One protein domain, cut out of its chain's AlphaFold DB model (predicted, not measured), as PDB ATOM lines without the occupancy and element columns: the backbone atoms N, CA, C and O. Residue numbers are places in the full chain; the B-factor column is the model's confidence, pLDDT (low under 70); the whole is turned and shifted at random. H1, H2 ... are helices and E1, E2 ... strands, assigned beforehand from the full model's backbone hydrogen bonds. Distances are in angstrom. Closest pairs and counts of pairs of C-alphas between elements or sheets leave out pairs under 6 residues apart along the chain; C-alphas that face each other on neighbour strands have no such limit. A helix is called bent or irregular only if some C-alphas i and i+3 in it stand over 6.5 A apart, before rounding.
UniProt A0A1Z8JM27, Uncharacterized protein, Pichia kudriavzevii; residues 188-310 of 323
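Overview. This is residues 188 to 310 of the 323 residues of an uncharacterized protein of Pichia kudriavzevii (UniProt A0A1Z8JM27). An elongated body has the helix H2 through its middle, with H4 crossing it on one side and H1 and H3 on the other. A small, bent sheet of three strands makes one end with the loop of residues 278 to 286, and the winding stretch of residues 226 to 250 makes the other. The 123 printed residues hold four named helices and three named strands, in the order E1 H1 H2 H3 E2 E3 H4; the sheet runs E1 E2 E3, antiparallel, and the class is mixed, helices and strands. The whole is compact, with a radius of gyration of the C-alphas of 15.0 A, and spans 47 by 26 by 21 A.

Along the chain. E1, residues 191 to 195, is 12.4 A long and begins at C-alpha 191 (145.471, 127.025, 181.203). H1 is residues 197 to 203. H2, residues 211 to 225, is 21.2 A long and ends at C-alpha 225 (160.132, 149.796, 172.181). H3, residues 251 to 260, is 14.7 A long. E2, residues 262 to 269, is 17.0 A long and bends by 71 degrees at residue 266. E3 is residues 275 to 277. H4, residues 295 to 308, is 20.5 A long and ends at C-alpha 308 (159.153, 141.746, 185.635); it is only just irregular, with C-alphas 299 and 302 being 6.7 A apart.

Arrangement. E1 and E2 are antiparallel neighbours at 148 degrees, with N 192 and O 267 at 2.8 A and N 194 and O 264 at 2.9 A, within hydrogen-bond range. E2 and E3 form a hairpin, with N 268 and O 276 at 2.8 A. Residues 275 to 276 of E3 also pair, antiparallel, with residues 285 to 286. H2 only grazes the sheet, with residues 211 to 214. H1 only just touches H2, with 3 pairs of C-alphas within 8 A, at a steep tilt of 63 degrees; the closest C-alphas, of Leu 203 and Ser 217, are 7.1 A apart. H3 also only just touches H2, with 3 such pairs, at a steep tilt of 50 degrees, opposite ways; the closest C-alphas, of Tyr 215 and Phe 255, are 7.5 A apart. H4 touches H2, about perpendicular at 76 degrees; the C-alphas of Phe 216 and Gln 301 are closest, 5.9 A. H3 and H4 are not on the sheet. In H1, H2 and H3 every O i to N i+4 pair is within hydrogen-bond range, in H4 8 of 10.

Size, cuts and confidence. The C-alphas farthest apart, of Ser 230 and Glu 281, are 48.4 A from each other. The printed part has no cut. The links from H2 to H3 and from E3 to H4 are long. The mean pLDDT of the printed part is 71.2; 46 residues are under 70, among them residues 286 to 310, and that of H4 is 42.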
ATOM      1  N   PHE A 188     146.543 128.014 186.838       48.53
ATOM      2  CA  PHE A 188     146.374 129.124 185.890       48.53
ATOM      3  C   PHE A 188     147.492 129.276 184.842       48.53
ATOM      4  O   PHE A 188     147.251 129.869 183.792       48.53
ATOM      5  N   ILE A 189     148.703 128.760 185.088       52.25
ATOM      6  CA  ILE A 189     149.829 128.878 184.134       52.25
ATOM      7  C   ILE A 189     149.683 127.901 182.977       52.25
ATOM      8  O   ILE A 189     150.082 128.201 181.855       52.25
ATOM      9  N   ASN A 190     149.093 126.744 183.250       64.25
ATOM     10  CA  ASN A 190     148.920 125.702 182.255       64.25
ATOM     11  C   ASN A 190     147.603 125.859 181.504       64.25
ATOM     12  O   ASN A 190     147.353 125.097 180.587       64.25
ATOM     13  N   PHE A 191     146.758 126.825 181.852       76.25
ATOM     14  CA  PHE A 191     145.471 127.025 181.203       76.25
ATOM     15  C   PHE A 191     145.593 127.848 179.925       76.25
ATOM     16  O   PHE A 191     146.235 128.897 179.887       76.25
ATOM     17  N   LEU A 192     144.950 127.350 178.874       80.69
ATOM     18  CA  LEU A 192     144.844 127.979 177.571       80.69
ATOM     19  C   LEU A 192     143.542 128.767 177.506       80.69
ATOM     20  O   LEU A 192     142.463 128.243 177.800       80.69
ATOM     21  N   TYR A 193     143.660 130.018 177.076       85.88
ATOM     22  CA  TYR A 193     142.535 130.922 176.926       85.88
ATOM     23  C   TYR A 193     142.428 131.439 175.501       85.88
ATOM     24  O   TYR A 193     143.435 131.630 174.814       85.88
ATOM     25  N   LEU A 194     141.196 131.704 175.081       89.00
ATOM     26  CA  LEU A 194     140.934 132.619 173.984       89.00
ATOM     27  C   LEU A 194     141.063 134.059 174.478       89.00
ATOM     28  O   LEU A 194     140.753 134.378 175.627       89.00
ATOM     29  N   TRP A 195     141.513 134.918 173.576       90.94
ATOM     30  CA  TRP A 195     141.810 136.317 173.846       90.94
ATOM     31  C   TRP A 195     141.009 137.202 172.903       90.94
ATOM     32  O   TRP A 195     140.620 136.762 171.818       90.94
ATOM     33  N   ASP A 196     140.756 138.430 173.327       92.44
ATOM     34  CA  ASP A 196     140.073 139.424 172.510       92.44
ATOM     35  C   ASP A 196     140.816 139.718 171.207       92.44
ATOM     36  O   ASP A 196     142.039 139.587 171.104       92.44
ATOM     37  N   GLU A 197     140.048 140.129 170.200       91.56
ATOM     38  CA  GLU A 197     140.520 140.281 168.824       91.56
ATOM     39  C   GLU A 197     141.664 141.297 168.705       91.56
ATOM     40  O   GLU A 197     142.633 141.054 167.990       91.56
ATOM     41  N   GLU A 198     141.610 142.397 169.454       91.31
ATOM     42  CA  GLU A 198     142.670 143.412 169.472       91.31
ATOM     43  C   GLU A 198     143.998 142.840 169.979       91.31
ATOM     44  O   GLU A 198     145.054 143.046 169.373       91.31
ATOM     45  N   LEU A 199     143.940 142.041 171.048       89.88
ATOM     46  CA  LEU A 199     145.114 141.393 171.613       89.88
ATOM     47  C   LEU A 199     145.628 140.272 170.699       89.88
ATOM     48  O   LEU A 199     146.837 140.144 170.511       89.88
ATOM     49  N   GLN A 200     144.742 139.503 170.063       89.44
ATOM     50  CA  GLN A 200     145.121 138.509 169.050       89.44
ATOM     51  C   GLN A 200     145.809 139.154 167.840       89.44
ATOM     52  O   GLN A 200     146.819 138.635 167.354       89.44
ATOM     53  N   ASN A 201     145.313 140.308 167.388       89.06
ATOM     54  CA  ASN A 201     145.913 141.087 166.306       89.06
ATOM     55  C   ASN A 201     147.295 141.618 166.700       89.06
ATOM     56  O   ASN A 201     148.237 141.535 165.909       89.06
ATOM     57  N   PHE A 202     147.454 142.099 167.936       89.19
ATOM     58  CA  PHE A 202     148.756 142.507 168.463       89.19
ATOM     59  C   PHE A 202     149.761 141.343 168.497       89.19
ATOM     60  O   PHE A 202     150.899 141.507 168.046       89.19
ATOM     61  N   LEU A 203     149.331 140.177 168.993       84.62
ATOM     62  CA  LEU A 203     150.148 138.966 169.122       84.62
ATOM     63  C   LEU A 203     150.405 138.265 167.779       84.62
ATOM     64  O   LEU A 203     151.312 137.440 167.682       84.62
ATOM     65  N   GLY A 204     149.621 138.578 166.745       83.94
ATOM     66  CA  GLY A 204     149.707 137.940 165.431       83.94
ATOM     67  C   GLY A 204     149.245 136.481 165.432       83.94
ATOM     68  O   GLY A 204     149.681 135.702 164.587       83.94
ATOM     69  N   THR A 205     148.394 136.081 166.383       84.25
ATOM     70  CA  THR A 205     147.873 134.712 166.476       84.25
ATOM     71  C   THR A 205     146.454 134.675 167.037       84.25
ATOM     72  O   THR A 205     146.123 135.390 167.977       84.25
ATOM     73  N   LYS A 206     145.622 133.796 166.465       86.81
ATOM     74  CA  LYS A 206     144.275 133.466 166.965       86.81
ATOM     75  C   LYS A 206     144.260 132.210 167.839       86.81
ATOM     76  O   LYS A 206     143.199 131.776 168.281       86.81
ATOM     77  N   LEU A 207     145.420 131.579 168.031       85.94
ATOM     78  CA  LEU A 207     145.516 130.353 168.808       85.94
ATOM     79  C   LEU A 207     145.347 130.640 170.306       85.94
ATOM     80  O   LEU A 207     145.740 131.714 170.764       85.94
ATOM     81  N   PRO A 208     144.810 129.682 171.077       86.94
ATOM     82  CA  PRO A 208     144.727 129.808 172.524       86.94
ATOM     83  C   PRO A 208     146.105 129.921 173.174       86.94
ATOM     84  O   PRO A 208     146.994 129.116 172.901       86.94
ATOM     85  N   LEU A 209     146.275 130.888 174.067       81.50
ATOM     86  CA  LEU A 209     147.541 131.138 174.759       81.50
ATOM     87  C   LEU A 209     147.335 131.135 176.265       81.50
ATOM     88  O   LEU A 209     146.249 131.471 176.749       81.50
ATOM     89  N   THR A 210     148.382 130.792 177.007       76.50
ATOM     90  CA  THR A 210     148.380 130.984 178.457       76.50
ATOM     91  C   THR A 210     148.559 132.459 178.797       76.50
ATOM     92  O   THR A 210     149.084 133.250 178.006       76.50
ATOM     93  N   PHE A 211     148.172 132.841 180.015       73.62
ATOM     94  CA  PHE A 211     148.474 134.170 180.549       73.62
ATOM     95  C   PHE A 211     149.961 134.515 180.424       73.62
ATOM     96  O   PHE A 211     150.312 135.637 180.060       73.62
ATOM     97  N   GLY A 212     150.836 133.542 180.690       67.12
ATOM     98  CA  GLY A 212     152.274 133.775 180.671       67.12
ATOM     99  C   GLY A 212     152.816 134.122 179.291       67.12
ATOM    100  O   GLY A 212     153.667 135.001 179.157       67.12
ATOM    101  N   GLU A 213     152.270 133.490 178.259       71.00
ATOM    102  CA  GLU A 213     152.661 133.743 176.875       71.00
ATOM    103  C   GLU A 213     152.250 135.135 176.405       71.00
ATOM    104  O   GLU A 213     153.034 135.838 175.754       71.00
ATOM    105  N   VAL A 214     151.035 135.545 176.771       77.31
ATOM    106  CA  VAL A 214     150.500 136.871 176.464       77.31
ATOM    107  C   VAL A 214     151.315 137.950 177.161       77.31
ATOM    108  O   VAL A 214     151.824 138.853 176.495       77.31
ATOM    109  N   TYR A 215     151.507 137.839 178.476       72.19
ATOM    110  CA  TYR A 215     152.265 138.833 179.232       72.19
ATOM    111  C   TYR A 215     153.691 138.962 178.731       72.19
ATOM    112  O   TYR A 215     154.147 140.074 178.485       72.19
ATOM    113  N   PHE A 216     154.391 137.848 178.524       66.12
ATOM    114  CA  PHE A 216     155.742 137.901 177.984       66.12
ATOM    115  C   PHE A 216     155.789 138.665 176.666       66.12
ATOM    116  O   PHE A 216     156.625 139.546 176.502       66.12
ATOM    117  N   SER A 217     154.883 138.353 175.741       72.00
ATOM    118  CA  SER A 217     154.880 138.951 174.408       72.00
ATOM    119  C   SER A 217     154.595 140.453 174.465       72.00
ATOM    120  O   SER A 217     155.315 141.242 173.849       72.00
ATOM    121  N   VAL A 218     153.609 140.862 175.269       75.69
ATOM    122  CA  VAL A 218     153.262 142.275 175.474       75.69
ATOM    123  C   VAL A 218     154.407 143.026 176.159       75.69
ATOM    124  O   VAL A 218     154.894 144.027 175.634       75.69
ATOM    125  N   PHE A 219     154.910 142.529 177.289       69.56
ATOM    126  CA  PHE A 219     155.969 143.206 178.040       69.56
ATOM    127  C   PHE A 219     157.321 143.184 177.324       69.56
ATOM    128  O   PHE A 219     158.108 144.115 177.492       69.56
ATOM    129  N   LYS A 220     157.622 142.156 176.522       70.00
ATOM    130  CA  LYS A 220     158.807 142.128 175.654       70.00
ATOM    131  C   LYS A 220     158.739 143.250 174.629       70.00
ATOM    132  O   LYS A 220     159.691 144.015 174.520       70.00
ATOM    133  N   TYR A 221     157.607 143.394 173.942       74.88
ATOM    134  CA  TYR A 221     157.407 144.473 172.975       74.88
ATOM    135  C   TYR A 221     157.543 145.853 173.629       74.88
ATOM    136  O   TYR A 221     158.295 146.698 173.147       74.88
ATOM    137  N   ILE A 222     156.878 146.060 174.770       72.06
ATOM    138  CA  ILE A 222     156.961 147.298 175.556       72.06
ATOM    139  C   ILE A 222     158.414 147.618 175.931       72.06
ATOM    140  O   ILE A 222     158.849 148.761 175.787       72.06
ATOM    141  N   GLY A 223     159.179 146.614 176.371       65.38
ATOM    142  CA  GLY A 223     160.596 146.758 176.704       65.38
ATOM    143  C   GLY A 223     161.469 147.091 175.492       65.38
ATOM    144  O   GLY A 223     162.265 148.025 175.548       65.38
ATOM    145  N   GLU A 224     161.299 146.375 174.378       69.50
ATOM    146  CA  GLU A 224     162.047 146.593 173.130       69.50
ATOM    147  C   GLU A 224     161.782 147.971 172.514       69.50
ATOM    148  O   GLU A 224     162.679 148.572 171.919       69.50
ATOM    149  N   LYS A 225     160.556 148.479 172.667       73.62
ATOM    150  CA  LYS A 225     160.132 149.796 172.181       73.62
ATOM    151  C   LYS A 225     160.336 150.924 173.191       73.62
ATOM    152  O   LYS A 225     160.116 152.079 172.843       73.62
ATOM    153  N   GLY A 226     160.782 150.619 174.411       73.06
ATOM    154  CA  GLY A 226     161.007 151.622 175.453       73.06
ATOM    155  C   GLY A 226     159.730 152.341 175.900       73.06
ATOM    156  O   GLY A 226     159.796 153.486 176.339       73.06
ATOM    157  N   LEU A 227     158.573 151.678 175.804       75.06
ATOM    158  CA  LEU A 227     157.245 152.236 176.107       75.06
ATOM    159  C   LEU A 227     156.949 152.308 177.612       75.06
ATOM    160  O   LEU A 227     155.841 152.648 178.022       75.06
ATOM    161  N   TYR A 228     157.923 151.953 178.449       74.75
ATOM    162  CA  TYR A 228     157.767 151.923 179.893       74.75
ATOM    163  C   TYR A 228     158.866 152.726 180.583       74.75
ATOM    164  O   TYR A 228     160.045 152.377 180.513       74.75
ATOM    165  N   GLN A 229     158.452 153.785 181.278       71.81
ATOM    166  CA  GLN A 229     159.316 154.615 182.118       71.81
ATOM    167  C   GLN A 229     158.906 154.420 183.585       71.81
ATOM    168  O   GLN A 229     159.204 153.382 184.175       71.81
ATOM    169  N   SER A 230     158.169 155.379 184.152       70.56
ATOM    170  CA  SER A 230     157.473 155.259 185.445       70.56
ATOM    171  C   SER A 230     156.032 154.754 185.300       70.56
ATOM    172  O   SER A 230     155.443 154.284 186.264       70.56
ATOM    173  N   TYR A 231     155.480 154.858 184.094       80.12
ATOM    174  CA  TYR A 231     154.168 154.376 183.676       80.12
ATOM    175  C   TYR A 231     154.254 153.977 182.200       80.12
ATOM    176  O   TYR A 231     155.243 154.274 181.515       80.12
ATOM    177  N   PHE A 232     153.239 153.266 181.731       83.19
ATOM    178  CA  PHE A 232     153.132 152.833 180.346       83.19
ATOM    179  C   PHE A 232     152.707 153.988 179.428       83.19
ATOM    180  O   PHE A 232     151.762 154.714 179.730       83.19
ATOM    181  N   VAL A 233     153.412 154.143 178.307       87.88
ATOM    182  CA  VAL A 233     153.120 155.117 177.249       87.88
ATOM    183  C   VAL A 233     152.891 154.336 175.953       87.88
ATOM    184  O   VAL A 233     153.860 153.796 175.416       87.88
ATOM    185  N   PRO A 234     151.652 154.225 175.446       88.88
ATOM    186  CA  PRO A 234     151.366 153.376 174.298       88.88
ATOM    187  C   PRO A 234     151.891 153.964 172.988       88.88
ATOM    188  O   PRO A 234     151.884 155.175 172.765       88.88
ATOM    189  N   ASP A 235     152.254 153.069 172.079       91.06
ATOM    190  CA  ASP A 235     152.382 153.355 170.653       91.06
ATOM    191  C   ASP A 235     151.113 152.925 169.898       91.06
ATOM    192  O   ASP A 235     150.186 152.360 170.479       91.06
ATOM    193  N   ASP A 236     151.068 153.142 168.584       89.44
ATOM    194  CA  ASP A 236     149.900 152.787 167.766       89.44
ATOM    195  C   ASP A 236     149.485 151.315 167.881       89.44
ATOM    196  O   ASP A 236     148.299 151.004 167.795       89.44
ATOM    197  N   ARG A 237     150.436 150.405 168.129       88.12
ATOM    198  CA  ARG A 237     150.160 148.971 168.271       88.12
ATOM    199  C   ARG A 237     149.649 148.583 169.648       88.12
ATOM    200  O   ARG A 237     149.114 147.492 169.782       88.12
ATOM    201  N   THR A 238     149.835 149.427 170.655       89.06
ATOM    202  CA  THR A 238     149.510 149.124 172.055       89.06
ATOM    203  C   THR A 238     148.494 150.094 172.660       89.06
ATOM    204  O   THR A 238     148.103 149.926 173.813       89.06
ATOM    205  N   LYS A 239     147.991 151.061 171.875       89.88
ATOM    206  CA  LYS A 239     146.911 151.990 172.259       89.88
ATOM    207  C   LYS A 239     145.649 151.289 172.752       89.88
ATOM    208  O   LYS A 239     145.036 151.784 173.686       89.88
ATOM    209  N   PHE A 240     145.313 150.134 172.176       89.50
ATOM    210  CA  PHE A 240     144.148 149.336 172.573       89.50
ATOM    211  C   PHE A 240     144.201 148.875 174.041       89.50
ATOM    212  O   PHE A 240     143.177 148.569 174.636       89.50
ATOM    213  N   ILE A 241     145.393 148.844 174.648       88.00
ATOM    214  CA  ILE A 241     145.566 148.463 176.052       88.00
ATOM    215  C   ILE A 241     145.046 149.564 176.989       88.00
ATOM    216  O   ILE A 241     144.671 149.265 178.119       88.00
ATOM    217  N   LEU A 242     145.013 150.834 176.569       87.12
ATOM    218  CA  LEU A 242     144.476 151.905 177.409       87.12
ATOM    219  C   LEU A 242     142.948 151.951 177.338       87.12
ATOM    220  O   LEU A 242     142.368 151.865 176.258       87.12
ATOM    221  N   ARG A 243     142.293 152.159 178.487       74.88
ATOM    222  CA  ARG A 243     140.836 152.370 178.543       74.88
ATOM    223  C   ARG A 243     140.470 153.823 178.237       74.88
ATOM    224  O   ARG A 243     139.395 154.083 177.708       74.88
ATOM    225  N   SER A 244     141.371 154.752 178.556       79.56
ATOM    226  CA  SER A 244     141.279 156.182 178.262       79.56
ATOM    227  C   SER A 244     142.618 156.724 177.734       79.56
ATOM    228  O   SER A 244     143.667 156.274 178.192       79.56
ATOM    229  N   PRO A 245     142.630 157.721 176.826       75.38
ATOM    230  CA  PRO A 245     143.862 158.350 176.332       75.38
ATOM    231  C   PRO A 245     144.746 158.959 177.429       75.38
ATOM    232  O   PRO A 245     145.957 159.078 177.245       75.38
ATOM    233  N   ASP A 246     144.143 159.334 178.559       80.12
ATOM    234  CA  ASP A 246     144.831 159.943 179.701       80.12
ATOM    235  C   ASP A 246     145.341 158.913 180.724       80.12
ATOM    236  O   ASP A 246     146.020 159.285 181.688       80.12
ATOM    237  N   ASP A 247     145.039 157.623 180.529       84.44
ATOM    238  CA  ASP A 247     145.464 156.564 181.440       84.44
ATOM    239  C   ASP A 247     146.988 156.422 181.438       84.44
ATOM    240  O   ASP A 247     147.642 156.289 180.402       84.44
ATOM    241  N   LYS A 248     147.561 156.383 182.641       85.25
ATOM    242  CA  LYS A 248     148.998 156.181 182.869       85.25
ATOM    243  C   LYS A 248     149.209 154.979 183.784       85.25
ATOM    244  O   LYS A 248     149.606 155.163 184.937       85.25
ATOM    245  N   PRO A 249     148.900 153.754 183.321       81.06
ATOM    246  CA  PRO A 249     148.968 152.591 184.182       81.06
ATOM    247  C   PRO A 249     150.421 152.300 184.558       81.06
ATOM    248  O   PRO A 249     151.329 152.290 183.717       81.06
ATOM    249  N   ASP A 250     150.639 152.051 185.846       75.50
ATOM    250  CA  ASP A 250     151.870 151.436 186.319       75.50
ATOM    251  C   ASP A 250     151.917 149.950 185.908       75.50
ATOM    252  O   ASP A 250     151.054 149.440 185.190       75.50
ATOM    253  N   ARG A 251     152.968 149.231 186.311       62.84
ATOM    254  CA  ARG A 251     153.178 147.837 185.898       62.84
ATOM    255  C   ARG A 251     152.041 146.945 186.382       62.84
ATOM    256  O   ARG A 251     151.580 146.109 185.616       62.84
ATOM    257  N   GLN A 252     151.594 147.124 187.623       65.06
ATOM    258  CA  GLN A 252     150.546 146.299 188.223       65.06
ATOM    259  C   GLN A 252     149.193 146.558 187.562       65.06
ATOM    260  O   GLN A 252     148.506 145.609 187.179       65.06
ATOM    261  N   ALA A 253     148.845 147.827 187.349       70.69
ATOM    262  CA  ALA A 253     147.648 148.212 186.615       70.69
ATOM    263  C   ALA A 253     147.673 147.665 185.180       70.69
ATOM    264  O   ALA A 253     146.671 147.138 184.703       70.69
ATOM    265  N   LEU A 254     148.829 147.704 184.513       75.12
ATOM    266  CA  LEU A 254     148.996 147.162 183.166       75.12
ATOM    267  C   LEU A 254     148.778 145.640 183.117       75.12
ATOM    268  O   LEU A 254     148.080 145.155 182.229       75.12
ATOM    269  N   PHE A 255     149.304 144.886 184.090       71.44
ATOM    270  CA  PHE A 255     149.027 143.447 184.224       71.44
ATOM    271  C   PHE A 255     147.527 143.166 184.383       71.44
ATOM    272  O   PHE A 255     146.978 142.290 183.706       71.44
ATOM    273  N   ALA A 256     146.856 143.921 185.254       69.38
ATOM    274  CA  ALA A 256     145.424 143.777 185.482       69.38
ATOM    275  C   ALA A 256     144.606 144.086 184.219       69.38
ATOM    276  O   ALA A 256     143.695 143.334 183.883       69.38
ATOM    277  N   ILE A 257     144.952 145.142 183.480       79.88
ATOM    278  CA  ILE A 257     144.259 145.506 182.241       79.88
ATOM    279  C   ILE A 257     144.445 144.423 181.173       79.88
ATOM    280  O   ILE A 257     143.456 143.957 180.607       79.88
ATOM    281  N   ILE A 258     145.675 143.944 180.958       80.69
ATOM    282  CA  ILE A 258     145.945 142.857 180.002       80.69
ATOM    283  C   ILE A 258     145.142 141.596 180.369       80.69
ATOM    284  O   ILE A 258     144.637 140.905 179.486       80.69
ATOM    285  N   SER A 259     144.948 141.328 181.666       77.94
ATOM    286  CA  SER A 259     144.143 140.186 182.123       77.94
ATOM    287  C   SER A 259     142.691 140.242 181.652       77.94
ATOM    288  O   SER A 259     142.056 139.200 181.500       77.94
ATOM    289  N   THR A 260     142.148 141.450 181.466       82.88
ATOM    290  CA  THR A 260     140.736 141.636 181.114       82.88
ATOM    291  C   THR A 260     140.412 141.293 179.666       82.88
ATOM    292  O   THR A 260     139.257 141.006 179.387       82.88
ATOM    293  N   PHE A 261     141.416 141.190 178.789       85.88
ATOM    294  CA  PHE A 261     141.238 140.721 177.408       85.88
ATOM    295  C   PHE A 261     141.051 139.198 177.299       85.88
ATOM    296  O   PHE A 261     140.972 138.646 176.198       85.88
ATOM    297  N   ARG A 262     141.055 138.479 178.429       87.31
ATOM    298  CA  ARG A 262     140.764 137.047 178.469       87.31
ATOM    299  C   ARG A 262     139.279 136.822 178.190       87.31
ATOM    300  O   ARG A 262     138.438 137.292 178.952       87.31
ATOM    301  N   ARG A 263     138.984 135.973 177.204       85.94
ATOM    302  CA  ARG A 263     137.630 135.492 176.898       85.94
ATOM    303  C   ARG A 263     137.335 134.174 177.610       85.94
ATOM    304  O   ARG A 263     136.951 134.172 178.776       85.94
ATOM    305  N   ASP A 264     137.581 133.057 176.932       83.69
ATOM    306  CA  ASP A 264     137.133 131.736 177.364       83.69
ATOM    307  C   ASP A 264     138.305 130.836 177.738       83.69
ATOM    308  O   ASP A 264     139.334 130.817 177.061       83.69
ATOM    309  N   PHE A 265     138.136 130.055 178.803       84.94
ATOM    310  CA  PHE A 265     139.005 128.919 179.094       84.94
ATOM    311  C   PHE A 265     138.700 127.786 178.115       84.94
ATOM    312  O   PHE A 265     137.562 127.325 178.047       84.94
ATOM    313  N   VAL A 266     139.707 127.330 177.371       86.06
ATOM    314  CA  VAL A 266     139.508 126.371 176.270       86.06
ATOM    315  C   VAL A 266     140.397 125.142 176.341       86.06
ATOM    316  O   VAL A 266     140.247 124.257 175.507       86.06
ATOM    317  N   GLY A 267     141.307 125.041 177.308       82.75
ATOM    318  CA  GLY A 267     142.188 123.881 177.401       82.75
ATOM    319  C   GLY A 267     143.327 124.050 178.384       82.75
ATOM    320  O   GLY A 267     143.408 125.046 179.097       82.75
ATOM    321  N   GLU A 268     144.243 123.093 178.393       81.12
ATOM    322  CA  GLU A 268     145.426 123.135 179.241       81.12
ATOM    323  C   GLU A 268     146.670 122.521 178.589       81.12
ATOM    324  O   GLU A 268     146.598 121.744 177.636       81.12
ATOM    325  N   ILE A 269     147.831 122.874 179.126       69.75
ATOM    326  CA  ILE A 269     149.126 122.284 178.824       69.75
ATOM    327  C   ILE A 269     149.358 121.141 179.814       69.75
ATOM    328  O   ILE A 269     149.412 121.343 181.028       69.75
ATOM    329  N   LYS A 270     149.482 119.922 179.293       67.94
ATOM    330  CA  LYS A 270     149.766 118.714 180.072       67.94
ATOM    331  C   LYS A 270     151.241 118.670 180.490       67.94
ATOM    332  O   LYS A 270     152.081 119.416 179.994       67.94
ATOM    333  N   ARG A 271     151.576 117.766 181.420       58.56
ATOM    334  CA  ARG A 271     152.934 117.629 181.993       58.56
ATOM    335  C   ARG A 271     154.018 117.286 180.967       58.56
ATOM    336  O   ARG A 271     155.183 117.574 181.206       58.56
ATOM    337  N   ASP A 272     153.639 116.667 179.859       57.12
ATOM    338  CA  ASP A 272     154.507 116.343 178.724       57.12
ATOM    339  C   ASP A 272     154.655 117.508 177.724       57.12
ATOM    340  O   ASP A 272     155.329 117.371 176.706       57.12
ATOM    341  N   GLY A 273     154.042 118.663 178.012       58.97
ATOM    342  CA  GLY A 273     154.045 119.847 177.157       58.97
ATOM    343  C   GLY A 273     152.971 119.833 176.065       58.97
ATOM    344  O   GLY A 273     152.904 120.781 175.278       58.97
ATOM    345  N   ALA A 274     152.119 118.802 176.001       65.94
ATOM    346  CA  ALA A 274     151.038 118.742 175.027       65.94
ATOM    347  C   ALA A 274     149.951 119.781 175.342       65.94
ATOM    348  O   ALA A 274     149.468 119.876 176.469       65.94
ATOM    349  N   ARG A 275     149.538 120.549 174.329       77.94
ATOM    350  CA  ARG A 275     148.445 121.529 174.425       77.94
ATOM    351  C   ARG A 275     147.133 120.866 174.047       77.94
ATOM    352  O   ARG A 275     146.936 120.569 172.870       77.94
ATOM    353  N   VAL A 276     146.260 120.655 175.022       78.00
ATOM    354  CA  VAL A 276     145.001 119.920 174.864       78.00
ATOM    355  C   VAL A 276     143.834 120.879 175.043       78.00
ATOM    356  O   VAL A 276     143.736 121.540 176.076       78.00
ATOM    357  N   LEU A 277     142.956 120.966 174.047       83.12
ATOM    358  CA  LEU A 277     141.690 121.681 174.171       83.12
ATOM    359  C   LEU A 277     140.659 120.838 174.922       83.12
ATOM    360  O   LEU A 277     140.670 119.616 174.849       83.12
ATOM    361  N   ASN A 278     139.761 121.502 175.639       74.94
ATOM    362  CA  ASN A 278     138.630 120.884 176.320       74.94
ATOM    363  C   ASN A 278     137.404 120.880 175.396       74.94
ATOM    364  O   ASN A 278     136.395 121.531 175.668       74.94
ATOM    365  N   ASP A 279     137.495 120.182 174.272       70.12
ATOM    366  CA  ASP A 279     136.352 119.835 173.435       70.12
ATOM    367  C   ASP A 279     135.748 118.494 173.877       70.12
ATOM    368  O   ASP A 279     136.424 117.610 174.401       70.12
ATOM    369  N   LYS A 280     134.420 118.386 173.742       53.28
ATOM    370  CA  LYS A 280     133.570 117.412 174.452       53.28
ATOM    371  C   LYS A 280     133.850 115.932 174.139       53.28
ATOM    372  O   LYS A 280     133.252 115.079 174.784       53.28
ATOM    373  N   GLU A 281     134.764 115.618 173.226       51.38
ATOM    374  CA  GLU A 281     135.137 114.251 172.858       51.38
ATOM    375  C   GLU A 281     136.645 114.169 172.557       51.38
ATOM    376  O   GLU A 281     137.100 114.474 171.461       51.38
ATOM    377  N   GLY A 282     137.442 113.751 173.544       55.44
ATOM    378  CA  GLY A 282     138.812 113.267 173.313       55.44
ATOM    379  C   GLY A 282     139.950 114.292 173.326       55.44
ATOM    380  O   GLY A 282     141.101 113.868 173.303       55.44
ATOM    381  N   GLY A 283     139.668 115.590 173.444       61.94
ATOM    382  CA  GLY A 283     140.679 116.635 173.610       61.94
ATOM    383  C   GLY A 283     141.548 116.865 172.368       61.94
ATOM    384  O   GLY A 283     142.541 116.172 172.147       61.94
ATOM    385  N   THR A 284     141.232 117.879 171.566       74.12
ATOM    386  CA  THR A 284     142.029 118.252 170.395       74.12
ATOM    387  C   THR A 284     143.405 118.743 170.829       74.12
ATOM    388  O   THR A 284     143.546 119.767 171.502       74.12
ATOM    389  N   ILE A 285     144.446 118.035 170.388       72.06
ATOM    390  CA  ILE A 285     145.834 118.456 170.579       72.06
ATOM    391  C   ILE A 285     146.179 119.495 169.512       72.06
ATOM    392  O   ILE A 285     146.122 119.206 168.314       72.06
ATOM    393  N   ILE A 286     146.587 120.696 169.922       65.94
ATOM    394  CA  ILE A 286     147.120 121.687 168.980       65.94
ATOM    395  C   ILE A 286     148.624 121.433 168.810       65.94
ATOM    396  O   ILE A 286     149.370 121.555 169.786       65.94
ATOM    397  N   PRO A 287     149.110 121.138 167.588       64.50
ATOM    398  CA  PRO A 287     150.536 120.967 167.351       64.50
ATOM    399  C   PRO A 287     151.313 122.235 167.715       64.50
ATOM    400  O   PRO A 287     150.937 123.332 167.297       64.50
ATOM    401  N   ILE A 288     152.433 122.081 168.430       59.78
ATOM    402  CA  ILE A 288     153.323 123.195 168.804       59.78
ATOM    403  C   ILE A 288     153.793 123.963 167.563       59.78
ATOM    404  O   ILE A 288     153.901 125.177 167.612       59.78
ATOM    405  N   SER A 289     153.967 123.287 166.422       59.44
ATOM    406  CA  SER A 289     154.331 123.910 165.143       59.44
ATOM    407  C   SER A 289     153.325 124.942 164.623       59.44
ATOM    408  O   SER A 289     153.692 125.774 163.797       59.44
ATOM    409  N   LYS A 290     152.064 124.909 165.079       66.50
ATOM    410  CA  LYS A 290     151.077 125.946 164.744       66.50
ATOM    411  C   LYS A 290     151.309 127.234 165.531       66.50
ATOM    412  O   LYS A 290     150.898 128.301 165.085       66.50
ATOM    413  N   TYR A 291     151.972 127.144 166.679       61.22
ATOM    414  CA  TYR A 291     152.393 128.301 167.446       61.22
ATOM    415  C   TYR A 291     153.720 128.799 166.882       61.22
ATOM    416  O   TYR A 291     154.706 128.067 166.850       61.22
ATOM    417  N   ASN A 292     153.777 130.067 166.471       54.59
ATOM    418  CA  ASN A 292     155.031 130.714 166.072       54.59
ATOM    419  C   ASN A 292     155.864 131.115 167.309       54.59
ATOM    420  O   ASN A 292     156.346 132.240 167.425       54.59
ATOM    421  N   ILE A 293     155.945 130.208 168.282       51.00
ATOM    422  CA  ILE A 293     156.602 130.393 169.570       51.00
ATOM    423  C   ILE A 293     157.782 129.431 169.566       51.00
ATOM    424  O   ILE A 293     157.598 128.213 169.520       51.00
ATOM    425  N   SER A 294     159.004 129.966 169.552       45.34
ATOM    426  CA  SER A 294     160.189 129.112 169.595       45.34
ATOM    427  C   SER A 294     160.236 128.361 170.927       45.34
ATOM    428  O   SER A 294     159.797 128.867 171.960       45.34
ATOM    429  N   LYS A 295     160.794 127.148 170.921       44.19
ATOM    430  CA  LYS A 295     161.001 126.363 172.147       44.19
ATOM    431  C   LYS A 295     161.773 127.166 173.206       44.19
ATOM    432  O   LYS A 295     161.377 127.198 174.365       44.19
ATOM    433  N   ASP A 296     162.773 127.926 172.765       40.44
ATOM    434  CA  ASP A 296     163.542 128.839 173.613       40.44
ATOM    435  C   ASP A 296     162.672 129.955 174.209       40.44
ATOM    436  O   ASP A 296     162.932 130.430 175.307       40.44
ATOM    437  N   MET A 297     161.632 130.407 173.504       45.84
ATOM    438  CA  MET A 297     160.706 131.427 173.995       45.84
ATOM    439  C   MET A 297     159.782 130.872 175.083       45.84
ATOM    440  O   MET A 297     159.505 131.609 176.018       45.84
ATOM    441  N   LEU A 298     159.382 129.594 175.019       48.94
ATOM    442  CA  LEU A 298     158.632 128.917 176.090       48.94
ATOM    443  C   LEU A 298     159.481 128.743 177.357       48.94
ATOM    444  O   LEU A 298     159.001 128.977 178.464       48.94
ATOM    445  N   GLU A 299     160.756 128.387 177.196       44.03
ATOM    446  CA  GLU A 299     161.693 128.202 178.312       44.03
ATOM    447  C   GLU A 299     162.100 129.553 178.947       44.03
ATOM    448  O   GLU A 299     162.143 129.675 180.170       44.03
ATOM    449  N   ASN A 300     162.288 130.608 178.142       43.34
ATOM    450  CA  ASN A 300     162.630 131.958 178.622       43.34
ATOM    451  C   ASN A 300     161.413 132.798 179.074       43.34
ATOM    452  O   ASN A 300     161.577 133.843 179.713       43.34
ATOM    453  N   GLN A 301     160.186 132.370 178.751       47.56
ATOM    454  CA  GLN A 301     158.943 133.093 179.049       47.56
ATOM    455  C   GLN A 301     158.696 133.257 180.550       47.56
ATOM    456  O   GLN A 301     158.321 134.341 181.005       47.56
ATOM    457  N   MET A 302     158.939 132.200 181.326       40.31
ATOM    458  CA  MET A 302     158.731 132.213 182.775       40.31
ATOM    459  C   MET A 302     159.815 133.007 183.510       40.31
ATOM    460  O   MET A 302     159.487 133.762 184.425       40.31
ATOM    461  N   GLU A 303     161.082 132.908 183.094       39.66
ATOM    462  CA  GLU A 303     162.172 133.695 183.691       39.66
ATOM    463  C   GLU A 303     161.969 135.200 183.470       39.66
ATOM    464  O   GLU A 303     162.131 135.998 184.396       39.66
ATOM    465  N   TYR A 304     161.534 135.599 182.272       39.16
ATOM    466  CA  TYR A 304     161.249 137.000 181.967       39.16
ATOM    467  C   TYR A 304     160.021 137.524 182.720       39.16
ATOM    468  O   TYR A 304     160.112 138.590 183.325       39.16
ATOM    469  N   MET A 305     158.905 136.785 182.760       40.44
ATOM    470  CA  MET A 305     157.727 137.180 183.547       40.44
ATOM    471  C   MET A 305     158.052 137.393 185.027       40.44
ATOM    472  O   MET A 305     157.669 138.406 185.608       40.44
ATOM    473  N   LEU A 306     158.806 136.475 185.628       39.31
ATOM    474  CA  LEU A 306     159.189 136.559 187.037       39.31
ATOM    475  C   LEU A 306     160.219 137.669 187.295       39.31
ATOM    476  O   LEU A 306     160.194 138.281 188.357       39.31
ATOM    477  N   SER A 307     161.060 138.006 186.309       38.78
ATOM    478  CA  SER A 307     161.945 139.179 186.381       38.78
ATOM    479  C   SER A 307     161.197 140.519 186.315       38.78
ATOM    480  O   SER A 307     161.665 141.510 186.874       38.78
ATOM    481  N   GLN A 308     160.027 140.564 185.661       38.38
ATOM    482  CA  GLN A 308     159.153 141.746 185.635       38.38
ATOM    483  C   GLN A 308     158.278 141.863 186.894       38.38
ATOM    484  O   GLN A 308     157.845 142.965 187.228       38.38
ATOM    485  N   LEU A 309     158.055 140.746 187.597       38.06
ATOM    486  CA  LEU A 309     157.298 140.640 188.849       38.06
ATOM    487  C   LEU A 309     158.157 140.859 190.115       38.06
ATOM    488  O   LEU A 309     157.660 140.634 191.214       38.06
ATOM    489  N   ASP A 310     159.410 141.324 189.996       36.62
ATOM    490  CA  ASP A 310     160.291 141.672 191.131       36.62
ATOM    491  C   ASP A 310     159.848 142.986 191.823       36.62
ATOM    492  O   ASP A 310     160.591 143.963 191.915       36.62
TER     493      ASP A 310